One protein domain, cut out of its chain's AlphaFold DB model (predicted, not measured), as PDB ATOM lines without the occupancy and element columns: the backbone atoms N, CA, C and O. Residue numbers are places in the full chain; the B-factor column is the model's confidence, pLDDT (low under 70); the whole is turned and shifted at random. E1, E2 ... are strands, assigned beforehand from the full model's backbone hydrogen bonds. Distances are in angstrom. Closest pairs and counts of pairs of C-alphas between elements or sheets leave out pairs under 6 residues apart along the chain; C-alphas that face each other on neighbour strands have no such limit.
ATOM      1  N   ARG A   6      18.107  39.856  -6.711       95.94
ATOM      2  CA  ARG A   6      19.416  40.087  -7.331       95.94
ATOM      3  C   ARG A   6      19.257  40.559  -8.765       95.94
ATOM      4  O   ARG A   6      18.290  40.183  -9.427       95.94
ATOM      5  N   LEU A   7      20.236  41.306  -9.256       97.81
ATOM      6  CA  LEU A   7      20.333  41.607 -10.677       97.81
ATOM      7  C   LEU A   7      20.915  40.403 -11.422       97.81
ATOM      8  O   LEU A   7      21.883  39.791 -10.969       97.81
ATOM      9  N   ILE A   8      20.305  40.064 -12.552       97.38
ATOM     10  CA  ILE A   8      20.818  39.104 -13.531       97.38
ATOM     11  C   ILE A   8      20.824  39.766 -14.916       97.38
ATOM     12  O   ILE A   8      20.005  40.657 -15.161       97.38
ATOM     13  N   PRO A   9      21.721  39.372 -15.831       97.44
ATOM     14  CA  PRO A   9      21.774  39.976 -17.156       97.44
ATOM     15  C   PRO A   9      20.533  39.628 -17.992       97.44
ATOM     16  O   PRO A   9      20.048  38.495 -17.964       97.44
ATOM     17  N   LEU A  10      20.063  40.610 -18.761       97.75
ATOM     18  CA  LEU A  10      19.155  40.449 -19.894       97.75
ATOM     19  C   LEU A  10      19.981  40.577 -21.177       97.75
ATOM     20  O   LEU A  10      20.514  41.648 -21.468       97.75
ATOM     21  N   VAL A  11      20.092  39.481 -21.920       96.69
ATOM     22  CA  VAL A  11      20.839  39.402 -23.177       96.69
ATOM     23  C   VAL A  11      19.865  39.586 -24.334       96.69
ATOM     24  O   VAL A  11      18.991  38.746 -24.548       96.69
ATOM     25  N   LEU A  12      20.003  40.696 -25.055       94.38
ATOM     26  CA  LEU A  12      19.182  41.022 -26.222       94.38
ATOM     27  C   LEU A  12      19.853  40.541 -27.518       94.38
ATOM     28  O   LEU A  12      21.081  40.445 -27.585       94.38
ATOM     29  N   SER A  13      19.069  40.290 -28.573       91.00
ATOM     30  CA  SER A  13      19.590  39.762 -29.851       91.00
ATOM     31  C   SER A  13      20.561  40.717 -30.554       91.00
ATOM     32  O   SER A  13      21.413  40.294 -31.328       91.00
ATOM     33  N   ASN A  14      20.461  42.018 -30.268       87.94
ATOM     34  CA  ASN A  14      21.373  43.048 -30.773       87.94
ATOM     35  C   ASN A  14      22.707  43.124 -29.997       87.94
ATOM     36  O   ASN A  14      23.515  44.011 -30.263       87.94
ATOM     37  N   GLY A  15      22.929  42.238 -29.021       82.50
ATOM     38  CA  GLY A  15      24.117  42.228 -28.166       82.50
ATOM     39  C   GLY A  15      24.088  43.246 -27.023       82.50
ATOM     40  O   GLY A  15      25.037  43.301 -26.243       82.50
ATOM     41  N   ALA A  16      23.018  44.037 -26.886       83.75
ATOM     42  CA  ALA A  16      22.865  44.936 -25.752       83.75
ATOM     43  C   ALA A  16      22.634  44.141 -24.458       83.75
ATOM     44  O   ALA A  16      21.874  43.168 -24.417       83.75
ATOM     45  N   LEU A  17      23.299  44.586 -23.391       81.50
ATOM     46  CA  LEU A  17      23.165  44.029 -22.053       81.50
ATOM     47  C   LEU A  17      22.299  44.956 -21.209       81.50
ATOM     48  O   LEU A  17      22.717  46.052 -20.842       81.50
ATOM     49  N   ASN A  18      21.106  44.477 -20.885       93.50
ATOM     50  CA  ASN A  18      20.221  45.095 -19.910       93.50
ATOM     51  C   ASN A  18      20.219  44.277 -18.613       93.50
ATOM     52  O   ASN A  18      20.944  43.291 -18.464       93.50
ATOM     53  N   SER A  19      19.410  44.696 -17.642       96.12
ATOM     54  CA  SER A  19      19.274  44.008 -16.357       96.12
ATOM     55  C   SER A  19      17.855  43.501 -16.135       96.12
ATOM     56  O   SER A  19      16.877  44.142 -16.518       96.12
ATOM     57  N   ALA A  20      17.756  42.361 -15.461       98.00
ATOM     58  CA  ALA A  20      16.532  41.807 -14.908       98.00
ATOM     59  C   ALA A  20      16.694  41.626 -13.391       98.00
ATOM     60  O   ALA A  20      17.801  41.420 -12.893       98.00
ATOM     61  N   VAL A  21      15.592  41.669 -12.648       98.19
ATOM     62  CA  VAL A  21      15.563  41.384 -11.208       98.19
ATOM     63  C   VAL A  21      15.074  39.958 -11.005       98.19
ATOM     64  O   VAL A  21      13.992  39.602 -11.462       98.19
ATOM     65  N   ALA A  22      15.842  39.137 -10.297       97.94
ATOM     66  CA  ALA A  22      15.518  37.742 -10.039       97.94
ATOM     67  C   ALA A  22      15.326  37.439  -8.555       97.94
ATOM     68  O   ALA A  22      16.065  37.931  -7.706       97.94
ATOM     69  N   THR A  23      14.373  36.555  -8.255       97.31
ATOM     70  CA  THR A  23      14.076  36.041  -6.909       97.31
ATOM     71  C   THR A  23      13.810  34.541  -7.016       97.31
ATOM     72  O   THR A  23      12.883  34.116  -7.703       97.31
ATOM     73  N   GLY A  24      14.657  33.710  -6.398       95.62
ATOM     74  CA  GLY A  24      14.606  32.257  -6.611       95.62
ATOM     75  C   GLY A  24      14.753  31.886  -8.095       95.62
ATOM     76  O   GLY A  24      15.750  32.253  -8.724       95.62
ATOM     77  N   ASN A  25      13.765  31.174  -8.640       96.69
ATOM     78  CA  ASN A  25      13.682  30.776 -10.048       96.69
ATOM     79  C   ASN A  25      12.873  31.750 -10.928       96.69
ATOM     80  O   ASN A  25      12.721  31.501 -12.118       96.69
ATOM     81  N   ASN A  26      12.362  32.850 -10.374       97.62
ATOM     82  CA  ASN A  26      11.621  33.860 -11.126       97.62
ATOM     83  C   ASN A  26      12.523  35.039 -11.498       97.62
ATOM     84  O   ASN A  26      13.485  35.343 -10.785       97.62
ATOM     85  N   ALA A  27      12.171  35.723 -12.582       98.12
ATOM     86  CA  ALA A  27      12.794  36.961 -13.023       98.12
ATOM     87  C   ALA A  27      11.748  37.946 -13.557       98.12
ATOM     88  O   ALA A  27      10.707  37.541 -14.072       98.12
ATOM     89  N   SER A  28      12.053  39.235 -13.450       98.31
ATOM     90  CA  SER A  28      11.277  40.327 -14.024       98.31
ATOM     91  C   SER A  28      12.188  41.310 -14.758       98.31
ATOM     92  O   SER A  28      13.290  41.597 -14.288       98.31
ATOM     93  N   TRP A  29      11.759  41.790 -15.925       97.94
ATOM     94  CA  TRP A  29      12.548  42.671 -16.790       97.94
ATOM     95  C   TRP A  29      11.655  43.559 -17.653       97.94
ATOM     96  O   TRP A  29      10.498  43.229 -17.912       97.94
ATOM     97  N   HIS A  30      12.204  44.666 -18.146       97.31
ATOM     98  CA  HIS A  30      11.564  45.426 -19.217       97.31
ATOM     99  C   HIS A  30      11.943  44.833 -20.573       97.31
ATOM    100  O   HIS A  30      13.095  44.475 -20.816       97.31
ATOM    101  N   CYS A  31      10.948  44.710 -21.449       96.69
ATOM    102  CA  CYS A  31      11.155  44.297 -22.831       96.69
ATOM    103  C   CYS A  31      11.994  45.342 -23.588       96.69
ATOM    104  O   CYS A  31      11.962  46.525 -23.249       96.69
ATOM    105  N   SER A  32      12.689  44.920 -24.645       94.56
ATOM    106  CA  SER A  32      13.449  45.806 -25.537       94.56
ATOM    107  C   SER A  32      12.579  46.837 -26.269       94.56
ATOM    108  O   SER A  32      13.100  47.853 -26.708       94.56
ATOM    109  N   CYS A  33      11.257  46.636 -26.343       94.62
ATOM    110  CA  CYS A  33      10.310  47.637 -26.845       94.62
ATOM    111  C   CYS A  33       9.938  48.724 -25.819       94.62
ATOM    112  O   CYS A  33       8.976  49.456 -26.037       94.62
ATOM    113  N   GLU A  34      10.627  48.772 -24.674       92.25
ATOM    114  CA  GLU A  34      10.462  49.791 -23.627       92.25
ATOM    115  C   GLU A  34       9.036  49.904 -23.067       92.25
ATOM    116  O   GLU A  34       8.593  50.960 -22.613       92.25
ATOM    117  N   ARG A  35       8.295  48.790 -23.051       94.31
ATOM    118  CA  ARG A  35       6.963  48.774 -22.444       94.31
ATOM    119  C   ARG A  35       7.015  49.152 -20.960       94.31
ATOM    120  O   ARG A  35       7.937  48.770 -20.230       94.31
ATOM    121  N   ILE A  36       5.959  49.822 -20.499       94.69
ATOM    122  CA  ILE A  36       5.849  50.328 -19.121       94.69
ATOM    123  C   ILE A  36       5.793  49.184 -18.104       94.69
ATOM    124  O   ILE A  36       6.424  49.260 -17.055       94.69
ATOM    125  N   LEU A  37       5.026  48.128 -18.388       97.06
ATOM    126  CA  LEU A  37       4.855  47.019 -17.452       97.06
ATOM    127  C   LEU A  37       5.932  45.955 -17.671       97.06
ATOM    128  O   LEU A  37       6.056  45.448 -18.791       97.06
ATOM    129  N   PRO A  38       6.670  45.553 -16.625       97.44
ATOM    130  CA  PRO A  38       7.698  44.547 -16.786       97.44
ATOM    131  C   PRO A  38       7.075  43.198 -17.157       97.44
ATOM    132  O   PRO A  38       5.944  42.865 -16.792       97.44
ATOM    133  N   LEU A  39       7.843  42.404 -17.889       98.19
ATOM    134  CA  LEU A  39       7.574  40.989 -18.074       98.19
ATOM    135  C   LEU A  39       8.005  40.233 -16.817       98.19
ATOM    136  O   LEU A  39       8.890  40.672 -16.077       98.19
ATOM    137  N   ILE A  40       7.346  39.107 -16.562       98.12
ATOM    138  CA  ILE A  40       7.657  38.206 -15.454       98.12
ATOM    139  C   ILE A  40       7.705  36.795 -16.021       98.12
ATOM    140  O   ILE A  40       6.799  36.374 -16.738       98.12
ATOM    141  N   GLY A  41       8.765  36.070 -15.693       97.50
ATOM    142  CA  GLY A  41       8.978  34.703 -16.135       97.50
ATOM    143  C   GLY A  41       9.597  33.849 -15.045       97.50
ATOM    144  O   GLY A  41      10.184  34.353 -14.086       97.50
ATOM    145  N   LYS A  42       9.487  32.538 -15.224       97.44
ATOM    146  CA  LYS A  42      10.184  31.538 -14.416       97.44
ATOM    147  C   LYS A  42      11.238  30.845 -15.262       97.44
ATOM    148  O   LYS A  42      11.043  30.664 -16.464       97.44
ATOM    149  N   SER A  43      12.321  30.418 -14.629       97.38
ATOM    150  CA  SER A  43      13.361  29.634 -15.279       97.38
ATOM    151  C   SER A  43      12.784  28.344 -15.853       97.38
ATOM    152  O   SER A  43      11.966  27.709 -15.179       97.38
ATOM    153  N   GLY A  44      13.217  27.932 -17.042       95.44
ATOM    154  CA  GLY A  44      12.788  26.653 -17.613       95.44
ATOM    155  C   GLY A  44      13.791  25.523 -17.448       95.44
ATOM    156  O   GLY A  44      14.400  25.363 -16.392       95.44
ATOM    157  N   GLN A  45      13.901  24.698 -18.487       95.44
ATOM    158  CA  GLN A  45      14.742  23.503 -18.499       95.44
ATOM    159  C   GLN A  45      16.129  23.824 -19.061       95.44
ATOM    160  O   GLN A  45      16.264  24.733 -19.876       95.44
ATOM    161  N   ILE A  46      17.153  23.047 -18.695       93.00
ATOM    162  CA  ILE A  46      18.514  23.232 -19.238       93.00
ATOM    163  C   ILE A  46      18.529  23.070 -20.762       93.00
ATOM    164  O   ILE A  46      19.267  23.759 -21.458       93.00
ATOM    165  N   LYS A  47      17.682  22.182 -21.295       93.94
ATOM    166  CA  LYS A  47      17.562  21.959 -22.743       93.94
ATOM    167  C   LYS A  47      16.994  23.163 -23.511       93.94
ATOM    168  O   LYS A  47      16.956  23.115 -24.735       93.94
ATOM    169  N   GLY A  48      16.526  24.198 -22.807       92.75
ATOM    170  CA  GLY A  48      16.022  25.433 -23.391       92.75
ATOM    171  C   GLY A  48      14.546  25.727 -23.087       92.75
ATOM    172  O   GLY A  48      13.938  25.105 -22.202       92.75
ATOM    173  N   PRO A  49      13.966  26.704 -23.807       94.88
ATOM    174  CA  PRO A  49      12.593  27.147 -23.611       94.88
ATOM    175  C   PRO A  49      11.554  26.085 -23.988       94.88
ATOM    176  O   PRO A  49      11.719  25.303 -24.920       94.88
ATOM    177  N   SER A  50      10.433  26.113 -23.271       94.81
ATOM    178  CA  SER A  50       9.184  25.419 -23.591       94.81
ATOM    179  C   SER A  50       8.052  26.441 -23.706       94.81
ATOM    180  O   SER A  50       8.218  27.589 -23.285       94.81
ATOM    181  N   GLU A  51       6.881  26.036 -24.196       92.00
ATOM    182  CA  GLU A  51       5.689  26.902 -24.224       92.00
ATOM    183  C   GLU A  51       5.347  27.469 -22.835       92.00
ATOM    184  O   GLU A  51       4.972  28.626 -22.708       92.00
ATOM    185  N   ASN A  52       5.585  26.694 -21.772       91.62
ATOM    186  CA  ASN A  52       5.274  27.072 -20.388       91.62
ATOM    187  C   ASN A  52       6.348  27.931 -19.697       91.62
ATOM    188  O   ASN A  52       6.184  28.309 -18.532       91.62
ATOM    189  N   THR A  53       7.488  28.157 -20.351       95.94
ATOM    190  CA  THR A  53       8.638  28.885 -19.780       95.94
ATOM    191  C   THR A  53       9.140  29.996 -20.698       95.94
ATOM    192  O   THR A  53      10.047  30.731 -20.319       95.94
ATOM    193  N   SER A  54       8.564  30.105 -21.895       97.00
ATOM    194  CA  SER A  54       8.763  31.230 -22.802       97.00
ATOM    195  C   SER A  54       7.807  32.345 -22.411       97.00
ATOM    196  O   SER A  54       6.628  32.097 -22.167       97.00
ATOM    197  N   VAL A  55       8.303  33.575 -22.369       98.19
ATOM    198  CA  VAL A  55       7.482  34.754 -22.093       98.19
ATOM    199  C   VAL A  55       7.452  35.614 -23.341       98.19
ATOM    200  O   VAL A  55       8.478  36.152 -23.747       98.19
ATOM    201  N   GLU A  56       6.282  35.726 -23.960       98.12
ATOM    202  CA  GLU A  56       6.059  36.620 -25.094       98.12
ATOM    203  C   GLU A  56       5.679  38.017 -24.594       98.12
ATOM    204  O   GLU A  56       4.789  38.179 -23.756       98.12
ATOM    205  N   CYS A  57       6.343  39.042 -25.125       97.88
ATOM    206  CA  CYS A  57       5.919  40.417 -24.934       97.88
ATOM    207  C   CYS A  57       4.579  40.650 -25.652       97.88
ATOM    208  O   CYS A  57       4.513  40.487 -26.872       97.88
ATOM    209  N   PRO A  58       3.517  41.096 -24.960       97.44
ATOM    210  CA  PRO A  58       2.225  41.311 -25.606       97.44
ATOM    211  C   PRO A  58       2.262  42.437 -26.648       97.44
ATOM    212  O   PRO A  58       1.486  42.370 -27.603       97.44
ATOM    213  N   ASP A  59       3.178  43.400 -26.491       97.50
ATOM    214  CA  ASP A  59       3.230  44.637 -27.275       97.50
ATOM    215  C   ASP A  59       4.042  44.459 -28.572       97.50
ATOM    216  O   ASP A  59       3.600  44.884 -29.636       97.50
ATOM    217  N   CYS A  60       5.202  43.788 -28.515       96.75
ATOM    218  CA  CYS A  60       6.094  43.607 -29.674       96.75
ATOM    219  C   CYS A  60       6.287  42.150 -30.122       96.75
ATOM    220  O   CYS A  60       7.017  41.905 -31.078       96.75
ATOM    221  N   LYS A  61       5.667  41.179 -29.436       97.31
ATOM    222  CA  LYS A  61       5.732  39.735 -29.744       97.31
ATOM    223  C   LYS A  61       7.113  39.085 -29.632       97.31
ATOM    224  O   LYS A  61       7.251  37.895 -29.900       97.31
ATOM    225  N   ILE A  62       8.120  39.822 -29.167       96.94
ATOM    226  CA  ILE A  62       9.435  39.265 -28.852       96.94
ATOM    227  C   ILE A  62       9.295  38.263 -27.706       96.94
ATOM    228  O   ILE A  62       8.606  38.529 -26.715       96.94
ATOM    229  N   ARG A  63       9.955  37.113 -27.841       97.75
ATOM    230  CA  ARG A  63       9.950  36.061 -26.828       97.75
ATOM    231  C   ARG A  63      11.229  36.101 -26.010       97.75
ATOM    232  O   ARG A  63      12.296  36.439 -26.503       97.75
ATOM    233  N   TYR A  64      11.096  35.717 -24.751       98.19
ATOM    234  CA  TYR A  64      12.187  35.658 -23.799       98.19
ATOM    235  C   TYR A  64      12.194  34.322 -23.075       98.19
ATOM    236  O   TYR A  64      11.150  33.695 -22.872       98.19
ATOM    237  N   PHE A  65      13.374  33.932 -22.619       98.25
ATOM    238  CA  PHE A  65      13.583  32.754 -21.802       98.25
ATOM    239  C   PHE A  65      14.411  33.096 -20.570       98.25
ATOM    240  O   PHE A  65      15.436  33.767 -20.656       98.25
ATOM    241  N   VAL A  66      13.966  32.623 -19.409       98.38
ATOM    242  CA  VAL A  66      14.735  32.718 -18.169       98.38
ATOM    243  C   VAL A  66      15.564  31.445 -18.042       98.38
ATOM    244  O   VAL A  66      15.022  30.340 -17.942       98.38
ATOM    245  N   GLU A  67      16.881  31.582 -18.034       97.62
ATOM    246  CA  GLU A  67      17.765  30.431 -17.928       97.62
ATOM    247  C   GLU A  67      17.974  29.987 -16.479       97.62
ATOM    248  O   GLU A  67      18.139  30.838 -15.591       97.62
ATOM    249  N   PRO A  68      17.983  28.667 -16.224       97.56
ATOM    250  CA  PRO A  68      18.202  28.135 -14.892       97.56
ATOM    251  C   PRO A  68      19.688  27.874 -14.574       97.56
ATOM    252  O   PRO A  68      20.507  27.612 -15.450       97.56
ATOM    253  N   ASP A  69      20.011  27.864 -13.281       96.12
ATOM    254  CA  ASP A  69      21.337  27.563 -12.734       96.12
ATOM    255  C   ASP A  69      21.590  26.053 -12.613       96.12
ATOM    256  O   ASP A  69      21.125  25.414 -11.664       96.12
ATOM    257  N   GLY A  70      22.299  25.465 -13.579       90.31
ATOM    258  CA  GLY A  70      22.849  24.105 -13.468       90.31
ATOM    259  C   GLY A  70      21.832  22.966 -13.278       90.31
ATOM    260  O   GLY A  70      22.227  21.843 -12.972       90.31
ATOM    261  N   GLY A  71      20.529  23.218 -13.443       91.81
ATOM    262  CA  GLY A  71      19.464  22.225 -13.274       91.81
ATOM    263  C   GLY A  71      18.111  22.738 -13.759       91.81
ATOM    264  O   GLY A  71      17.885  23.940 -13.801       91.81
ATOM    265  N   ASP A  72      17.176  21.847 -14.079       94.69
ATOM    266  CA  ASP A  72      15.827  22.249 -14.499       94.69
ATOM    267  C   ASP A  72      15.099  23.052 -13.405       94.69
ATOM    268  O   ASP A  72      15.084  22.669 -12.230       94.69
ATOM    269  N   TYR A  73      14.475  24.164 -13.804       93.44
ATOM    270  CA  TYR A  73      13.679  25.057 -12.953       93.44
ATOM    271  C   TYR A  73      14.423  25.608 -11.721       93.44
ATOM    272  O   TYR A  73      13.792  26.004 -10.732       93.44
ATOM    273  N   LYS A  74      15.762  25.602 -11.760       95.50
ATOM    274  CA  LYS A  74      16.628  26.108 -10.691       95.50
ATOM    275  C   LYS A  74      16.677  27.634 -10.682       95.50
ATOM    276  O   LYS A  74      15.870  28.328 -11.285       95.50
ATOM    277  N   ARG A  75      17.594  28.183  -9.894       96.06
ATOM    278  CA  ARG A  75      17.761  29.622  -9.712       96.06
ATOM    279  C   ARG A  75      17.899  30.323 -11.071       96.06
ATOM    280  O   ARG A  75      18.637  29.856 -11.922       96.06
ATOM    281  N   ALA A  76      17.205  31.440 -11.276       97.31
ATOM    282  CA  ALA A  76      17.338  32.214 -12.512       97.31
ATOM    283  C   ALA A  76      18.728  32.875 -12.586       97.31
ATOM    284  O   ALA A  76      19.131  33.539 -11.621       97.31
ATOM    285  N   VAL A  77      19.451  32.714 -13.696       97.19
ATOM    286  CA  VAL A  77      20.829  33.238 -13.851       97.19
ATOM    287  C   VAL A  77      20.981  34.269 -14.953       97.19
ATOM    288  O   VAL A  77      21.841  35.135 -14.839       97.19
ATOM    289  N   ARG A  78      20.133  34.222 -15.982       97.06
ATOM    290  CA  ARG A  78      20.010  35.265 -17.003       97.06
ATOM    291  C   ARG A  78      18.644  35.202 -17.673       97.06
ATOM    292  O   ARG A  78      17.950  34.190 -17.578       97.06
ATOM    293  N   VAL A  79      18.273  36.278 -18.348       98.12
ATOM    294  CA  VAL A  79      17.157  36.307 -19.294       98.12
ATOM    295  C   VAL A  79      17.743  36.473 -20.689       98.12
ATOM    296  O   VAL A  79      18.645  37.286 -20.876       98.12
ATOM    297  N   VAL A  80      17.263  35.703 -21.657       97.19
ATOM    298  CA  VAL A  80      17.698  35.780 -23.056       97.19
ATOM    299  C   VAL A  80      16.506  36.082 -23.952       97.19
ATOM    300  O   VAL A  80      15.415  35.556 -23.730       97.19
ATOM    301  N   GLU A  81      16.703  36.953 -24.932       96.94
ATOM    302  CA  GLU A  81      15.790  37.122 -26.062       96.94
ATOM    303  C   GLU A  81      15.904  35.905 -27.001       96.94
ATOM    304  O   GLU A  81      17.006  35.386 -27.192       96.94
ATOM    305  N   LEU A  82      14.768  35.411 -27.508       94.88
ATOM    306  CA  LEU A  82      14.658  34.219 -28.364       94.88
ATOM    307  C   LEU A  82      14.443  34.567 -29.837       94.88
ATOM    308  O   LEU A  82      13.615  35.467 -30.110       94.88
TER     309      LEU A  82
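AT A GLANCE: This is residues 6 to 82 of the 82 residues of an uncharacterized protein of Oleibacter marinus (UniProt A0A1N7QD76). A single sheet of seven strands is curled back on itself like part of a small barrel: E4, E3 and E2 form one leaf, E7, E6 and E5 form the leaf facing it, and E1 is the hinge between them. The two edge strands, E4 and E5, come near each other and nearly close the barrel; the links from E3 to E4 and E5 to E6 lie at one end, and those from E4 to E5 and E6 to E7 at the other. The printed part has 77 residues with no named helix and seven named strands, E1 to E7 along the chain; the sheet's order is E4 E3 E2 E1 E7 E6 E5, mixed. The class is all strand, though under half of the residues, 36 of 77, are in named elements. The whole is compact and rounded, with a radius of gyration of the C-alphas of 11.1 A and spans of 30 by 25 by 22 A.

IN THESE COORDINATES: E2, residues 17 to 23, is the longest strand at 19.4 A. E1, residues 6 to 11, starts with C-alpha 6 at (19.416, 40.087, -7.331) and measures 15.9 A. E3 holds residues 26 to 29 and E4 residues 39 to 42, each 10.5 A long. E5, residues 54 to 56, measures 6.5 A. E6, residues 63 to 68, measures 16.5 A, and E7, residues 76 to 81, 14.5 A, ending with C-alpha 81 at (15.790, 37.122, -26.062).

HOW THE PARTS SIT: The sheet is strongly twisted. E1 and E7 are parallel at 26 degrees, with N 11 and O 79 2.8 A apart, within hydrogen-bond range. E1 E2 E3 E4 form a meander, each strand the antiparallel neighbour of the one before. Its hairpins have N 10 and O 18 at 2.8 A, N 21 and O 28 at 2.8 A, and N 41 and O 27 at 2.9 A. E5 E6 E7 form a second meander, with N 64 and O 55 at 2.8 A and N 67 and O 78 at 2.9 A. Between the leaves, the closest C-alphas of E4 and E6, Lys 42 and Val 66, are 6.0 A apart. Those of the edge strands E4 and E5, Gly 41 and Val 55, are 6.1 A apart. E2 and E5 are apart.

THE WHOLE: The two farthest C-alphas, those of Ile 36 and Gly 71, are 31.8 A apart. The printed part has no cut and ends at Leu 82, the chain's last residue. The link from E4 to E5 is long, with 11 residues. The mean pLDDT of the printed part is 95.6, and no printed residue is under 70.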